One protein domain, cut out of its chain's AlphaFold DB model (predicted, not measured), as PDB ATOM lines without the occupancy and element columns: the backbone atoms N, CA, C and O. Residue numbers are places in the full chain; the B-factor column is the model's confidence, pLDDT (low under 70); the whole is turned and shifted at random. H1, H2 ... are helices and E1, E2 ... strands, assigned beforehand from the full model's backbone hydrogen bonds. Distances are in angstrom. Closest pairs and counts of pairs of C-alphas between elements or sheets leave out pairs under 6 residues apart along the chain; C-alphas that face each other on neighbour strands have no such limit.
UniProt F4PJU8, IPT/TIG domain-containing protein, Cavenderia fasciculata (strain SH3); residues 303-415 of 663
ATOM      1  N   GLU A 303      15.468  40.364 -16.251       78.00
ATOM      2  CA  GLU A 303      15.621  38.902 -16.289       78.00
ATOM      3  C   GLU A 303      17.058  38.420 -16.039       78.00
ATOM      4  O   GLU A 303      17.238  37.301 -15.546       78.00
ATOM      5  N   SER A 304      18.062  39.245 -16.352       79.00
ATOM      6  CA  SER A 304      19.487  38.922 -16.207       79.00
ATOM      7  C   SER A 304      20.058  39.195 -14.808       79.00
ATOM      8  O   SER A 304      21.178  38.774 -14.500       79.00
ATOM      9  N   THR A 305      19.304  39.878 -13.941       84.56
ATOM     10  CA  THR A 305      19.770  40.214 -12.592       84.56
ATOM     11  C   THR A 305      19.805  38.973 -11.693       84.56
ATOM     12  O   THR A 305      18.846  38.205 -11.609       84.56
ATOM     13  N   LYS A 306      20.931  38.765 -10.990       82.31
ATOM     14  CA  LYS A 306      21.090  37.654 -10.028       82.31
ATOM     15  C   LYS A 306      20.109  37.740  -8.863       82.31
ATOM     16  O   LYS A 306      19.729  36.713  -8.315       82.31
ATOM     17  N   ASP A 307      19.680  38.954  -8.544       87.75
ATOM     18  CA  ASP A 307      18.743  39.232  -7.468       87.75
ATOM     19  C   ASP A 307      17.299  39.302  -7.972       87.75
ATOM     20  O   ASP A 307      16.479  39.913  -7.307       87.75
ATOM     21  N   ARG A 308      16.924  38.735  -9.125       90.75
ATOM     22  CA  ARG A 308      15.522  38.789  -9.574       90.75
ATOM     23  C   ARG A 308      14.593  38.031  -8.620       90.75
ATOM     24  O   ARG A 308      14.929  36.950  -8.139       90.75
ATOM     25  N   SER A 309      13.415  38.587  -8.366       96.44
ATOM     26  CA  SER A 309      12.360  37.876  -7.640       96.44
ATOM     27  C   SER A 309      11.562  37.001  -8.601       96.44
ATOM     28  O   SER A 309      11.317  37.392  -9.743       96.44
ATOM     29  N   PHE A 310      11.144  35.821  -8.151       94.62
ATOM     30  CA  PHE A 310      10.370  34.882  -8.963       94.62
ATOM     31  C   PHE A 310       9.205  34.307  -8.160       94.62
ATOM     32  O   PHE A 310       9.357  34.036  -6.972       94.62
ATOM     33  N   ILE A 311       8.050  34.113  -8.801       96.62
ATOM     34  CA  ILE A 311       6.848  33.549  -8.174       96.62
ATOM     35  C   ILE A 311       6.674  32.104  -8.635       96.62
ATOM     36  O   ILE A 311       6.546  31.840  -9.827       96.62
ATOM     37  N   LEU A 312       6.644  31.179  -7.679       94.12
ATOM     38  CA  LEU A 312       6.425  29.751  -7.903       94.12
ATOM     39  C   LEU A 312       4.938  29.397  -7.857       94.12
ATOM     40  O   LEU A 312       4.451  28.658  -8.710       94.12
ATOM     41  N   SER A 313       4.219  29.897  -6.851       95.38
ATOM     42  CA  SER A 313       2.811  29.558  -6.636       95.38
ATOM     43  C   SER A 313       2.077  30.638  -5.842       95.38
ATOM     44  O   SER A 313       2.683  31.420  -5.103       95.38
ATOM     45  N   VAL A 314       0.755  30.675  -5.998       96.69
ATOM     46  CA  VAL A 314      -0.164  31.485  -5.192       96.69
ATOM     47  C   VAL A 314      -1.292  30.570  -4.733       96.69
ATOM     48  O   VAL A 314      -1.881  29.855  -5.543       96.69
ATOM     49  N   GLY A 315      -1.590  30.567  -3.438       94.19
ATOM     50  CA  GLY A 315      -2.662  29.757  -2.868       94.19
ATOM     51  C   GLY A 315      -3.294  30.431  -1.653       94.19
ATOM     52  O   GLY A 315      -2.604  31.153  -0.939       94.19
ATOM     53  N   PRO A 316      -4.586  30.206  -1.377       93.88
ATOM     54  CA  PRO A 316      -5.547  29.400  -2.133       93.88
ATOM     55  C   PRO A 316      -6.029  30.115  -3.412       93.88
ATOM     56  O   PRO A 316      -6.008  31.340  -3.497       93.88
ATOM     57  N   ALA A 317      -6.523  29.351  -4.392       91.56
ATOM     58  CA  ALA A 317      -7.149  29.905  -5.601       91.56
ATOM     59  C   ALA A 317      -8.569  30.452  -5.351       91.56
ATOM     60  O   ALA A 317      -9.080  31.237  -6.148       91.56
ATOM     61  N   VAL A 318      -9.206  30.041  -4.248       93.12
ATOM     62  CA  VAL A 318     -10.553  30.462  -3.845       93.12
ATOM     63  C   VAL A 318     -10.473  31.163  -2.495       93.12
ATOM     64  O   VAL A 318      -9.893  30.628  -1.551       93.12
ATOM     65  N   CYS A 319     -11.048  32.358  -2.413       95.38
ATOM     66  CA  CYS A 319     -11.003  33.227  -1.243       95.38
ATOM     67  C   CYS A 319     -12.414  33.612  -0.788       95.38
ATOM     68  O   CYS A 319     -13.311  33.778  -1.613       95.38
ATOM     69  N   ALA A 320     -12.605  33.780   0.521       95.00
ATOM     70  CA  ALA A 320     -13.877  34.244   1.071       95.00
ATOM     71  C   ALA A 320     -14.057  35.750   0.817       95.00
ATOM     72  O   ALA A 320     -13.078  36.503   0.843       95.00
ATOM     73  N   LEU A 321     -15.298  36.218   0.636       93.44
ATOM     74  CA  LEU A 321     -15.577  37.649   0.435       93.44
ATOM     75  C   LEU A 321     -15.172  38.504   1.639       93.44
ATOM     76  O   LEU A 321     -14.758  39.647   1.475       93.44
ATOM     77  N   ASP A 322     -15.244  37.947   2.847       92.00
ATOM     78  CA  ASP A 322     -14.814  38.618   4.079       92.00
ATOM     79  C   ASP A 322     -13.288  38.686   4.260       92.00
ATOM     80  O   ASP A 322     -12.808  39.192   5.280       92.00
ATOM     81  N   GLY A 323     -12.529  38.233   3.263       91.00
ATOM     82  CA  GLY A 323     -11.079  38.147   3.295       91.00
ATOM     83  C   GLY A 323     -10.602  36.801   3.836       91.00
ATOM     84  O   GLY A 323     -11.131  36.250   4.802       91.00
ATOM     85  N   SER A 324      -9.561  36.271   3.209       94.31
ATOM     86  CA  SER A 324      -8.881  35.037   3.603       94.31
ATOM     87  C   SER A 324      -7.376  35.211   3.464       94.31
ATOM     88  O   SER A 324      -6.899  36.122   2.781       94.31
ATOM     89  N   TYR A 325      -6.610  34.362   4.139       97.94
ATOM     90  CA  TYR A 325      -5.166  34.349   3.977       97.94
ATOM     91  C   TYR A 325      -4.791  33.829   2.600       97.94
ATOM     92  O   TYR A 325      -5.375  32.871   2.099       97.94
ATOM     93  N   ILE A 326      -3.796  34.480   2.009       98.06
ATOM     94  CA  ILE A 326      -3.192  34.088   0.746       98.06
ATOM     95  C   ILE A 326      -1.692  33.999   0.987       98.06
ATOM     96  O   ILE A 326      -1.077  34.920   1.531       98.06
ATOM     97  N   ALA A 327      -1.118  32.871   0.598       98.06
ATOM     98  CA  ALA A 327       0.305  32.632   0.566       98.06
ATOM     99  C   ALA A 327       0.815  32.706  -0.872       98.06
ATOM    100  O   ALA A 327       0.228  32.146  -1.798       98.06
ATOM    101  N   ILE A 328       1.933  33.396  -1.045       97.94
ATOM    102  CA  ILE A 328       2.671  33.475  -2.303       97.94
ATOM    103  C   ILE A 328       4.013  32.809  -2.044       97.94
ATOM    104  O   ILE A 328       4.725  33.245  -1.143       97.94
ATOM    105  N   GLN A 329       4.357  31.770  -2.800       97.50
ATOM    106  CA  GLN A 329       5.666  31.122  -2.731       97.50
ATOM    107  C   GLN A 329       6.524  31.555  -3.917       97.50
ATOM    108  O   GLN A 329       6.019  31.769  -5.021       97.50
ATOM    109  N   GLY A 330       7.828  31.658  -3.706       96.56
ATOM    110  CA  GLY A 330       8.763  32.141  -4.707       96.56
ATOM    111  C   GLY A 330      10.199  32.177  -4.206       96.56
ATOM    112  O   GLY A 330      10.572  31.460  -3.280       96.56
ATOM    113  N   GLU A 331      11.005  33.024  -4.829       95.44
ATOM    114  CA  GLU A 331      12.387  33.290  -4.440       95.44
ATOM    115  C   GLU A 331      12.624  34.799  -4.373       95.44
ATOM    116  O   GLU A 331      12.087  35.558  -5.187       95.44
ATOM    117  N   ASN A 332      13.443  35.215  -3.404       96.06
ATOM    118  CA  ASN A 332      13.822  36.604  -3.164       96.06
ATOM    119  C   ASN A 332      12.610  37.533  -2.942       96.06
ATOM    120  O   ASN A 332      12.504  38.611  -3.533       96.06
ATOM    121  N   LEU A 333      11.643  37.078  -2.137       96.75
ATOM    122  CA  LEU A 333      10.389  37.797  -1.861       96.75
ATOM    123  C   LEU A 333      10.461  38.726  -0.639       96.75
ATOM    124  O   LEU A 333       9.552  39.521  -0.408       96.75
ATOM    125  N   ASP A 334      11.531  38.673   0.148       96.50
ATOM    126  CA  ASP A 334      11.715  39.490   1.352       96.50
ATOM    127  C   ASP A 334      12.081  40.953   1.061       96.50
ATOM    128  O   ASP A 334      12.057  41.795   1.973       96.50
ATOM    129  N   LYS A 335      12.333  41.293  -0.206       95.44
ATOM    130  CA  LYS A 335      12.623  42.657  -0.647       95.44
ATOM    131  C   LYS A 335      11.557  43.666  -0.198       95.44
ATOM    132  O   LYS A 335      10.360  43.372  -0.172       95.44
ATOM    133  N   PRO A 336      11.957  44.901   0.146       93.19
ATOM    134  CA  PRO A 336      11.016  45.957   0.523       93.19
ATOM    135  C   PRO A 336      10.179  46.469  -0.658       93.19
ATOM    136  O   PRO A 336       9.133  47.066  -0.433       93.19
ATOM    137  N   MET A 337      10.632  46.238  -1.892       95.56
ATOM    138  CA  MET A 337      10.012  46.744  -3.122       95.56
ATOM    139  C   MET A 337       8.917  45.832  -3.681       95.56
ATOM    140  O   MET A 337       8.254  46.203  -4.650       95.56
ATOM    141  N   ILE A 338       8.700  44.667  -3.062       97.50
ATOM    142  CA  ILE A 338       7.634  43.761  -3.470       97.50
ATOM    143  C   ILE A 338       6.289  44.356  -3.072       97.50
ATOM    144  O   ILE A 338       6.003  44.571  -1.892       97.50
ATOM    145  N   THR A 339       5.447  44.592  -4.074       97.88
ATOM    146  CA  THR A 339       4.079  45.071  -3.891       97.88
ATOM    147  C   THR A 339       3.095  44.050  -4.442       97.88
ATOM    148  O   THR A 339       3.323  43.429  -5.480       97.88
ATOM    149  N   VAL A 340       1.992  43.850  -3.721       98.25
ATOM    150  CA  VAL A 340       0.920  42.939  -4.128       98.25
ATOM    151  C   VAL A 340      -0.378  43.724  -4.183       98.25
ATOM    152  O   VAL A 340      -0.745  44.393  -3.214       98.25
ATOM    153  N   THR A 341      -1.078  43.637  -5.310       98.06
ATOM    154  CA  THR A 341      -2.414  44.215  -5.472       98.06
ATOM    155  C   THR A 341      -3.426  43.131  -5.801       98.06
ATOM    156  O   THR A 341      -3.151  42.300  -6.663       98.06
ATOM    157  N   ILE A 342      -4.596  43.160  -5.162       97.44
ATOM    158  CA  ILE A 342      -5.709  42.242  -5.424       97.44
ATOM    159  C   ILE A 342      -6.903  43.058  -5.914       97.44
ATOM    160  O   ILE A 342      -7.468  43.873  -5.187       97.44
ATOM    161  N   GLY A 343      -7.249  42.865  -7.185       95.81
ATOM    162  CA  GLY A 343      -8.297  43.583  -7.900       95.81
ATOM    163  C   GLY A 343      -8.131  45.096  -7.844       95.81
ATOM    164  O   GLY A 343      -9.106  45.807  -7.612       95.81
ATOM    165  N   GLY A 344      -6.890  45.558  -8.010       95.69
ATOM    166  CA  GLY A 344      -6.508  46.970  -8.006       95.69
ATOM    167  C   GLY A 344      -6.170  47.552  -6.629       95.69
ATOM    168  O   GLY A 344      -5.569  48.620  -6.572       95.69
ATOM    169  N   GLU A 345      -6.484  46.863  -5.529       97.06
ATOM    170  CA  GLU A 345      -6.196  47.349  -4.174       97.06
ATOM    171  C   GLU A 345      -4.860  46.809  -3.660       97.06
ATOM    172  O   GLU A 345      -4.618  45.603  -3.706       97.06
ATOM    173  N   THR A 346      -3.985  47.680  -3.147       96.75
ATOM    174  CA  THR A 346      -2.719  47.266  -2.523       96.75
ATOM    175  C   THR A 346      -2.978  46.562  -1.198       96.75
ATOM    176  O   THR A 346      -3.631  47.105  -0.306       96.75
ATOM    177  N   VAL A 347      -2.426  45.362  -1.051       97.00
ATOM    178  CA  VAL A 347      -2.688  44.500   0.098       97.00
ATOM    179  C   VAL A 347      -1.525  44.527   1.079       97.00
ATOM    180  O   VAL A 347      -0.355  44.509   0.698       97.00
ATOM    181  N   LYS A 348      -1.848  44.546   2.376       95.12
ATOM    182  CA  LYS A 348      -0.846  44.493   3.439       95.12
ATOM    183  C   LYS A 348      -0.271  43.081   3.564       95.12
ATOM    184  O   LYS A 348      -0.990  42.127   3.859       95.12
ATOM    185  N   ILE A 349       1.047  42.980   3.425       97.31
ATOM    186  CA  ILE A 349       1.806  41.761   3.711       97.31
ATOM    187  C   ILE A 349       1.900  41.600   5.237       97.31
ATOM    188  O   ILE A 349       2.389  42.495   5.929       97.31
ATOM    189  N   LEU A 350       1.401  40.481   5.768       96.50
ATOM    190  CA  LEU A 350       1.440  40.165   7.200       96.50
ATOM    191  C   LEU A 350       2.796  39.610   7.622       96.50
ATOM    192  O   LEU A 350       3.353  40.029   8.634       96.50
ATOM    193  N   LYS A 351       3.304  38.645   6.854       97.00
ATOM    194  CA  LYS A 351       4.607  38.018   7.063       97.00
ATOM    195  C   LYS A 351       5.314  37.885   5.723       97.00
ATOM    196  O   LYS A 351       4.676  37.617   4.707       97.00
ATOM    197  N   LYS A 352       6.632  38.040   5.733       96.44
ATOM    198  CA  LYS A 352       7.486  37.794   4.573       96.44
ATOM    199  C   LYS A 352       8.763  37.096   5.002       96.44
ATOM    200  O   LYS A 352       9.277  37.370   6.083       96.44
ATOM    201  N   ASN A 353       9.239  36.193   4.167       96.19
ATOM    202  CA  ASN A 353      10.574  35.623   4.224       96.19
ATOM    203  C   ASN A 353      11.108  35.527   2.783       96.19
ATOM    204  O   ASN A 353      10.421  35.919   1.839       96.19
ATOM    205  N   TYR A 354      12.331  35.028   2.615       95.88
ATOM    206  CA  TYR A 354      12.972  34.956   1.301       95.88
ATOM    207  C   TYR A 354      12.170  34.127   0.276       95.88
ATOM    208  O   TYR A 354      12.203  34.427  -0.915       95.88
ATOM    209  N   HIS A 355      11.410  33.123   0.725       97.19
ATOM    210  CA  HIS A 355      10.703  32.166  -0.130       97.19
ATOM    211  C   HIS A 355       9.175  32.301  -0.136       97.19
ATOM    212  O   HIS A 355       8.505  31.672  -0.957       97.19
ATOM    213  N   SER A 356       8.587  33.081   0.770       97.50
ATOM    214  CA  SER A 356       7.140  33.212   0.863       97.50
ATOM    215  C   SER A 356       6.655  34.526   1.466       97.50
ATOM    216  O   SER A 356       7.296  35.153   2.313       97.50
ATOM    217  N   LEU A 357       5.457  34.919   1.038       97.94
ATOM    218  CA  LEU A 357       4.661  36.013   1.587       97.94
ATOM    219  C   LEU A 357       3.349  35.447   2.114       97.94
ATOM    220  O   LEU A 357       2.752  34.590   1.469       97.94
ATOM    221  N   LEU A 358       2.882  35.962   3.245       98.19
ATOM    222  CA  LEU A 358       1.539  35.723   3.766       98.19
ATOM    223  C   LEU A 358       0.818  37.063   3.867       98.19
ATOM    224  O   LEU A 358       1.331  38.002   4.481       98.19
ATOM    225  N   LEU A 359      -0.369  37.156   3.282       97.62
ATOM    226  CA  LEU A 359      -1.177  38.374   3.236       97.62
ATOM    227  C   LEU A 359      -2.658  38.068   3.477       97.62
ATOM    228  O   LEU A 359      -3.072  36.911   3.433       97.62
ATOM    229  N   VAL A 360      -3.451  39.105   3.753       96.69
ATOM    230  CA  VAL A 360      -4.910  38.989   3.923       96.69
ATOM    231  C   VAL A 360      -5.597  39.578   2.708       96.69
ATOM    232  O   VAL A 360      -5.436  40.767   2.449       96.69
ATOM    233  N   GLY A 361      -6.379  38.777   1.988       94.81
ATOM    234  CA  GLY A 361      -7.202  39.267   0.888       94.81
ATOM    235  C   GLY A 361      -8.152  40.387   1.347       94.81
ATOM    236  O   GLY A 361      -8.697  40.304   2.452       94.81
ATOM    237  N   PRO A 362      -8.348  41.445   0.540       95.75
ATOM    238  CA  PRO A 362      -9.255  42.532   0.885       95.75
ATOM    239  C   PRO A 362     -10.705  42.038   0.938       95.75
ATOM    240  O   PRO A 362     -11.090  41.126   0.204       95.75
ATOM    241  N   LYS A 363     -11.523  42.671   1.785       95.81
ATOM    242  CA  LYS A 363     -12.961  42.388   1.838       95.81
ATOM    243  C   LYS A 363     -13.643  42.851   0.559       95.81
ATOM    244  O   LYS A 363     -13.425  43.979   0.122       95.81
ATOM    245  N   ARG A 364     -14.519  42.021  -0.001       93.81
ATOM    246  CA  ARG A 364     -15.264  42.313  -1.230       93.81
ATOM    247  C   ARG A 364     -16.763  42.156  -1.032       93.81
ATOM    248  O   ARG A 364     -17.219  41.395  -0.189       93.81
ATOM    249  N   LYS A 365     -17.530  42.929  -1.804       94.62
ATOM    250  CA  LYS A 365     -19.002  42.909  -1.777       94.62
ATOM    251  C   LYS A 365     -19.604  41.964  -2.814       94.62
ATOM    252  O   LYS A 365     -20.738  41.535  -2.643       94.62
ATOM    253  N   GLU A 366     -18.860  41.675  -3.875       95.12
ATOM    254  CA  GLU A 366     -19.333  40.928  -5.037       95.12
ATOM    255  C   GLU A 366     -18.474  39.684  -5.241       95.12
ATOM    256  O   GLU A 366     -17.252  39.730  -5.062       95.12
ATOM    257  N   GLU A 367     -19.129  38.577  -5.596       95.44
ATOM    258  CA  GLU A 367     -18.451  37.350  -6.006       95.44
ATOM    259  C   GLU A 367     -17.879  37.499  -7.414       95.44
ATOM    260  O   GLU A 367     -18.485  38.136  -8.274       95.44
ATOM    261  N   GLY A 368     -16.727  36.881  -7.662       94.44
ATOM    262  CA  GLY A 368     -16.129  36.875  -8.987       94.44
ATOM    263  C   GLY A 368     -14.631  36.624  -8.998       94.44
ATOM    264  O   GLY A 368     -13.973  36.468  -7.968       94.44
ATOM    265  N   GLU A 369     -14.102  36.590 -10.214       95.88
ATOM    266  CA  GLU A 369     -12.677  36.466 -10.483       95.88
ATOM    267  C   GLU A 369     -11.969  37.810 -10.277       95.88
ATOM    268  O   GLU A 369     -12.467  38.872 -10.654       95.88
ATOM    269  N   VAL A 370     -10.806  37.764  -9.635       96.44
ATOM    270  CA  VAL A 370     -10.048  38.940  -9.226       96.44
ATOM    271  C   VAL A 370      -8.577  38.746  -9.550       96.44
ATOM    272  O   VAL A 370      -7.960  37.784  -9.103       96.44
ATOM    273  N   ASP A 371      -7.996  39.709 -10.258       97.31
ATOM    274  CA  ASP A 371      -6.568  39.707 -10.561       97.31
ATOM    275  C   ASP A 371      -5.730  39.938  -9.291       97.31
ATOM    276  O   ASP A 371      -5.847  40.979  -8.642       97.31
ATOM    277  N   ILE A 372      -4.822  39.018  -8.976       97.94
ATOM    278  CA  ILE A 372      -3.676  39.250  -8.097       97.94
ATOM    279  C   ILE A 372      -2.454  39.595  -8.952       97.94
ATOM    280  O   ILE A 372      -2.011  38.815  -9.796       97.94
ATOM    281  N   VAL A 373      -1.906  40.789  -8.740       97.94
ATOM    282  CA  VAL A 373      -0.712  41.285  -9.436       97.94
ATOM    283  C   VAL A 373       0.399  41.454  -8.414       97.94
ATOM    284  O   VAL A 373       0.237  42.169  -7.425       97.94
ATOM    285  N   ILE A 374       1.522  40.788  -8.659       97.81
ATOM    286  CA  ILE A 374       2.708  40.813  -7.807       97.81
ATOM    287  C   ILE A 374       3.804  41.527  -8.585       97.81
ATOM    288  O   ILE A 374       4.132  41.119  -9.702       97.81
ATOM    289  N   LYS A 375       4.357  42.592  -8.008       97.56
ATOM    290  CA  LYS A 375       5.396  43.406  -8.635       97.56
ATOM    291  C   LYS A 375       6.647  43.492  -7.775       97.56
ATOM    292  O   LYS A 375       6.533  43.542  -6.554       97.56
ATOM    293  N   ASP A 376       7.805  43.564  -8.420       96.75
ATOM    294  CA  ASP A 376       9.066  44.012  -7.824       96.75
ATOM    295  C   ASP A 376       9.426  45.361  -8.445       96.75
ATOM    296  O   ASP A 376       9.728  45.438  -9.639       96.75
ATOM    297  N   HIS A 377       9.317  46.436  -7.662       94.69
ATOM    298  CA  HIS A 377       9.374  47.804  -8.184       94.69
ATOM    299  C   HIS A 377       8.304  48.018  -9.278       94.69
ATOM    300  O   HIS A 377       7.108  47.892  -9.002       94.69
ATOM    301  N   ASP A 378       8.712  48.300 -10.518       92.81
ATOM    302  CA  ASP A 378       7.810  48.497 -11.659       92.81
ATOM    303  C   ASP A 378       7.560  47.210 -12.466       92.81
ATOM    304  O   ASP A 378       6.663  47.177 -13.313       92.81
ATOM    305  N   TYR A 379       8.302  46.133 -12.187       93.50
ATOM    306  CA  TYR A 379       8.223  44.878 -12.932       93.50
ATOM    307  C   TYR A 379       7.112  43.994 -12.400       93.50
ATOM    308  O   TYR A 379       7.050  43.698 -11.210       93.50
ATOM    309  N   THR A 380       6.249  43.515 -13.292       95.62
ATOM    310  CA  THR A 380       5.212  42.549 -12.922       95.62
ATOM    311  C   THR A 380       5.803  41.145 -12.924       95.62
ATOM    312  O   THR A 380       6.071  40.590 -13.982       95.62
ATOM    313  N   LEU A 381       5.988  40.567 -11.736       95.31
ATOM    314  CA  LEU A 381       6.497  39.203 -11.572       95.31
ATOM    315  C   LEU A 381       5.449  38.164 -11.959       95.31
ATOM    316  O   LEU A 381       5.760  37.119 -12.521       95.31
ATOM    317  N   SER A 382       4.197  38.425 -11.587       96.50
ATOM    318  CA  SER A 382       3.095  37.516 -11.851       96.50
ATOM    319  C   SER A 382       1.769  38.260 -11.848       96.50
ATOM    320  O   SER A 382       1.544  39.155 -11.030       96.50
ATOM    321  N   LYS A 383       0.888  37.859 -12.763       96.44
ATOM    322  CA  LYS A 383      -0.519  38.235 -12.792       96.44
ATOM    323  C   LYS A 383      -1.331  36.945 -12.847       96.44
ATOM    324  O   LYS A 383      -1.227  36.204 -13.821       96.44
ATOM    325  N   GLN A 384      -2.075  36.660 -11.789       95.69
ATOM    326  CA  GLN A 384      -2.913  35.466 -11.670       95.69
ATOM    327  C   GLN A 384      -4.320  35.880 -11.267       95.69
ATOM    328  O   GLN A 384      -4.526  36.998 -10.808       95.69
ATOM    329  N   SER A 385      -5.270  34.968 -11.396       95.38
ATOM    330  CA  SER A 385      -6.640  35.186 -10.960       95.38
ATOM    331  C   SER A 385      -6.944  34.373  -9.710       95.38
ATOM    332  O   SER A 385      -6.597  33.194  -9.635       95.38
ATOM    333  N   ILE A 386      -7.631  34.984  -8.750       95.50
ATOM    334  CA  ILE A 386      -8.243  34.300  -7.608       95.50
ATOM    335  C   ILE A 386      -9.757  34.469  -7.670       95.50
ATOM    336  O   ILE A 386     -10.259  35.518  -8.071       95.50
ATOM    337  N   PHE A 387     -10.504  33.451  -7.259       96.38
ATOM    338  CA  PHE A 387     -11.960  33.505  -7.244       96.38
ATOM    339  C   PHE A 387     -12.455  33.862  -5.842       96.38
ATOM    340  O   PHE A 387     -12.271  33.098  -4.895       96.38
ATOM    341  N   CYS A 388     -13.063  35.035  -5.694       96.19
ATOM    342  CA  CYS A 388     -13.647  35.481  -4.434       96.19
ATOM    343  C   CYS A 388     -15.125  35.080  -4.397       96.19
ATOM    344  O   CYS A 388     -15.903  35.520  -5.238       96.19
ATOM    345  N   THR A 389     -15.529  34.245  -3.444       94.81
ATOM    346  CA  THR A 389     -16.912  33.756  -3.329       94.81
ATOM    347  C   THR A 389     -17.216  33.352  -1.894       94.81
ATOM    348  O   THR A 389     -16.321  32.923  -1.175       94.81
ATOM    349  N   ASN A 390     -18.474  33.456  -1.472       91.56
ATOM    350  CA  ASN A 390     -18.963  32.815  -0.251       91.56
ATOM    351  C   ASN A 390     -19.701  31.504  -0.560       91.56
ATOM    352  O   ASN A 390     -19.883  30.683   0.333       91.56
ATOM    353  N   SER A 391     -20.065  31.260  -1.822       88.81
ATOM    354  CA  SER A 391     -20.777  30.055  -2.264       88.81
ATOM    355  C   SER A 391     -20.045  28.747  -1.917       88.81
ATOM    356  O   SER A 391     -20.686  27.726  -1.664       88.81
ATOM    357  N   CYS A 392     -18.708  28.766  -1.867       81.62
ATOM    358  CA  CYS A 392     -17.883  27.609  -1.497       81.62
ATOM    359  C   CYS A 392     -17.630  27.471   0.015       81.62
ATOM    360  O   CYS A 392     -17.074  26.461   0.443       81.62
ATOM    361  N   PHE A 393     -18.027  28.458   0.822       88.31
ATOM    362  CA  PHE A 393     -17.768  28.515   2.260       88.31
ATOM    363  C   PHE A 393     -19.096  28.444   3.012       88.31
ATOM    364  O   PHE A 393     -19.726  29.456   3.309       88.31
ATOM    365  N   GLN A 394     -19.549  27.227   3.313       78.31
ATOM    366  CA  GLN A 394     -20.833  27.014   3.988       78.31
ATOM    367  C   GLN A 394     -20.736  27.262   5.498       78.31
ATOM    368  O   GLN A 394     -21.745  27.493   6.164       78.31
ATOM    369  N   THR A 395     -19.526  27.193   6.053       88.56
ATOM    370  CA  THR A 395     -19.260  27.306   7.484       88.56
ATOM    371  C   THR A 395     -18.003  28.131   7.770       88.56
ATOM    372  O   THR A 395     -17.069  28.180   6.973       88.56
ATOM    373  N   GLU A 396     -17.910  28.710   8.975       86.69
ATOM    374  CA  GLU A 396     -16.671  29.349   9.461       86.69
ATOM    375  C   GLU A 396     -15.473  28.388   9.480       86.69
ATOM    376  O   GLU A 396     -14.317  28.814   9.444       86.69
ATOM    377  N   LYS A 397     -15.742  27.078   9.560       90.62
ATOM    378  CA  LYS A 397     -14.705  26.056   9.491       90.62
ATOM    379  C   LYS A 397     -14.064  26.022   8.105       90.62
ATOM    380  O   LYS A 397     -12.849  25.939   8.043       90.62
ATOM    381  N   ASP A 398     -14.834  26.165   7.030       87.31
ATOM    382  CA  ASP A 398     -14.295  26.142   5.661       87.31
ATOM    383  C   ASP A 398     -13.324  27.310   5.435       87.31
ATOM    384  O   ASP A 398     -12.241  27.140   4.876       87.31
ATOM    385  N   ILE A 399     -13.666  28.489   5.967       91.62
ATOM    386  CA  ILE A 399     -12.793  29.673   5.947       91.62
ATOM    387  C   ILE A 399     -11.519  29.406   6.760       91.62
ATOM    388  O   ILE A 399     -10.413  29.732   6.329       91.62
ATOM    389  N   ARG A 400     -11.656  28.785   7.939       94.19
ATOM    390  CA  ARG A 400     -10.520  28.423   8.796       94.19
ATOM    391  C   ARG A 400      -9.600  27.403   8.134       94.19
ATOM    392  O   ARG A 400      -8.390  27.577   8.198       94.19
ATOM    393  N   ASP A 401     -10.156  26.381   7.497       92.75
ATOM    394  CA  ASP A 401      -9.402  25.325   6.825       92.75
ATOM    395  C   ASP A 401      -8.599  25.910   5.650       92.75
ATOM    396  O   ASP A 401      -7.419  25.601   5.492       92.75
ATOM    397  N   ILE A 402      -9.181  26.848   4.898       95.06
ATOM    398  CA  ILE A 402      -8.477  27.565   3.827       95.06
ATOM    399  C   ILE A 402      -7.392  28.511   4.368       95.06
ATOM    400  O   ILE A 402      -6.288  28.566   3.822       95.06
ATOM    401  N   ASN A 403      -7.649  29.207   5.476       96.62
ATOM    402  CA  ASN A 403      -6.637  30.036   6.136       96.62
ATOM    403  C   ASN A 403      -5.479  29.199   6.707       96.62
ATOM    404  O   ASN A 403      -4.322  29.626   6.654       96.62
ATOM    405  N   ASN A 404      -5.776  28.009   7.234       96.31
ATOM    406  CA  ASN A 404      -4.772  27.053   7.693       96.31
ATOM    407  C   ASN A 404      -3.938  26.550   6.516       96.31
ATOM    408  O   ASN A 404      -2.718  26.588   6.601       96.31
ATOM    409  N   TYR A 405      -4.572  26.196   5.396       96.25
ATOM    410  CA  TYR A 405      -3.877  25.793   4.174       96.25
ATOM    411  C   TYR A 405      -2.911  26.874   3.662       96.25
ATOM    412  O   TYR A 405      -1.751  26.585   3.375       96.25
ATOM    413  N   ALA A 406      -3.347  28.138   3.609       97.12
ATOM    414  CA  ALA A 406      -2.468  29.257   3.262       97.12
ATOM    415  C   ALA A 406      -1.295  29.394   4.249       97.12
ATOM    416  O   ALA A 406      -0.152  29.606   3.849       97.12
ATOM    417  N   SER A 407      -1.562  29.242   5.546       97.00
ATOM    418  CA  SER A 407      -0.526  29.315   6.581       97.00
ATOM    419  C   SER A 407       0.483  28.170   6.450       97.00
ATOM    420  O   SER A 407       1.683  28.411   6.511       97.00
ATOM    421  N   GLU A 408       0.023  26.946   6.197       95.62
ATOM    422  CA  GLU A 408       0.876  25.781   5.946       95.62
ATOM    423  C   GLU A 408       1.731  25.967   4.690       95.62
ATOM    424  O   GLU A 408       2.931  25.706   4.729       95.62
ATOM    425  N   LEU A 409       1.164  26.484   3.592       95.00
ATOM    426  CA  LEU A 409       1.934  26.835   2.392       95.00
ATOM    427  C   LEU A 409       3.040  27.850   2.699       95.00
ATOM    428  O   LEU A 409       4.160  27.712   2.202       95.00
ATOM    429  N   TYR A 410       2.742  28.864   3.511       96.50
ATOM    430  CA  TYR A 410       3.727  29.858   3.920       96.50
ATOM    431  C   TYR A 410       4.857  29.244   4.759       96.50
ATOM    432  O   TYR A 410       6.028  29.478   4.450       96.50
ATOM    433  N   GLU A 411       4.519  28.455   5.785       95.06
ATOM    434  CA  GLU A 411       5.492  27.848   6.703       95.06
ATOM    435  C   GLU A 411       6.340  26.768   6.005       95.06
ATOM    436  O   GLU A 411       7.550  26.713   6.212       95.06
ATOM    437  N   ASN A 412       5.751  25.973   5.103       92.50
ATOM    438  CA  ASN A 412       6.462  24.937   4.341       92.50
ATOM    439  C   ASN A 412       7.452  25.505   3.315       92.50
ATOM    440  O   ASN A 412       8.406  24.824   2.941       92.50
ATOM    441  N   ALA A 413       7.231  26.735   2.843       87.31
ATOM    442  CA  ALA A 413       8.154  27.412   1.934       87.31
ATOM    443  C   ALA A 413       9.397  27.951   2.650       87.31
ATOM    444  O   ALA A 413      10.424  28.161   2.009       87.31
ATOM    445  N   SER A 414       9.330  28.161   3.968       75.62
ATOM    446  CA  SER A 414      10.510  28.495   4.753       75.62
ATOM    447  C   SER A 414      11.354  27.224   4.888       75.62
ATOM    448  O   SER A 414      10.896  26.268   5.521       75.62
ATOM    449  N   PRO A 415      12.569  27.143   4.311       65.06
ATOM    450  CA  PRO A 415      13.462  26.032   4.583       65.06
ATOM    451  C   PRO A 415      13.763  26.084   6.074       65.06
ATOM    452  O   PRO A 415      14.550  26.908   6.540       65.06
TER     453      PRO A 415
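This is residues 303 to 415 of the 663 residues of the protein "IPT/TIG domain-containing protein" of Cavenderia fasciculata (strain SH3) (UniProt F4PJU8). Two antiparallel sheets form a small sandwich, E1 E2 E5 E4 against E3 E6 E7, and the long helix H1 packs along the strands on the outer face of the four-stranded sheet. The chain changes from one sheet to the other three times, at the links E2 to E3, E3 to E4 and E5 to E6. The printed part has 113 residues, with seven named strands followed by one named helix, and its class is mixed, helices and strands. It is compact, with a radius of gyration of the C-alphas of 13.8 A, and elongated, spanning 46 by 29 by 18 A.

E1, residues 310 to 315, and E2, residues 325 to 331, form an antiparallel hairpin, with N 312 and O 329 2.8 A apart. E4, residues 349 to 352, and E5, residues 356 to 360, form another, with N 358 and O 351 2.8 A apart. E2 and E5 are antiparallel neighbours, with N 328 and O 357 2.9 A apart; E1 and E4 are the edge strands. In the second sheet E3, residues 338 to 342, is the antiparallel neighbour of E6, residues 368 to 376, with N 341 and O 373 2.9 A apart. E6 and E7, residues 379 to 388, form a hairpin, with N 372 and O 384 2.7 A apart. The two sheets make a sandwich, two sheets face to face, with best planes 10 degrees apart and strands at 30 degrees. The closest C-alphas of E1 and E7, those of Phe 310 and Leu 381, are 6.4 A apart. Residues 318 to 319 pair with residues 387 to 388 of E7, parallel. H1, residues 396 to 413, is on the sheet E1 E2 E5 E4 at a height of 8.0 A, making two layers, a helix on one face of a sheet. It runs along the strands, at 14 degrees to E2 on the local plane, over E2 and only just over E5, where 3 of its C-alphas fall. Its closest C-alpha pair with E2, Asn 403 and Tyr 325, is 5.0 A apart. In H1 every O i to N i+4 pair is within hydrogen-bond range.

E1 begins at C-alpha 310 (10.370, 34.882, -8.963) and is 15.3 A long. E2 measures 19.5 A, E3 13.6 A, E4 7.0 A, E5 13.7 A, E6 26.2 A and E7 25.3 A. H1, 26.0 A long, ends at C-alpha 413 (8.154, 27.412, 1.934).

The C-alphas farthest apart, those of Ser 304 and Thr 395, are 46.9 A apart. The printed part has no cut and no long link. Mean pLDDT of the printed part is 93.9; residue 415 alone is under 70.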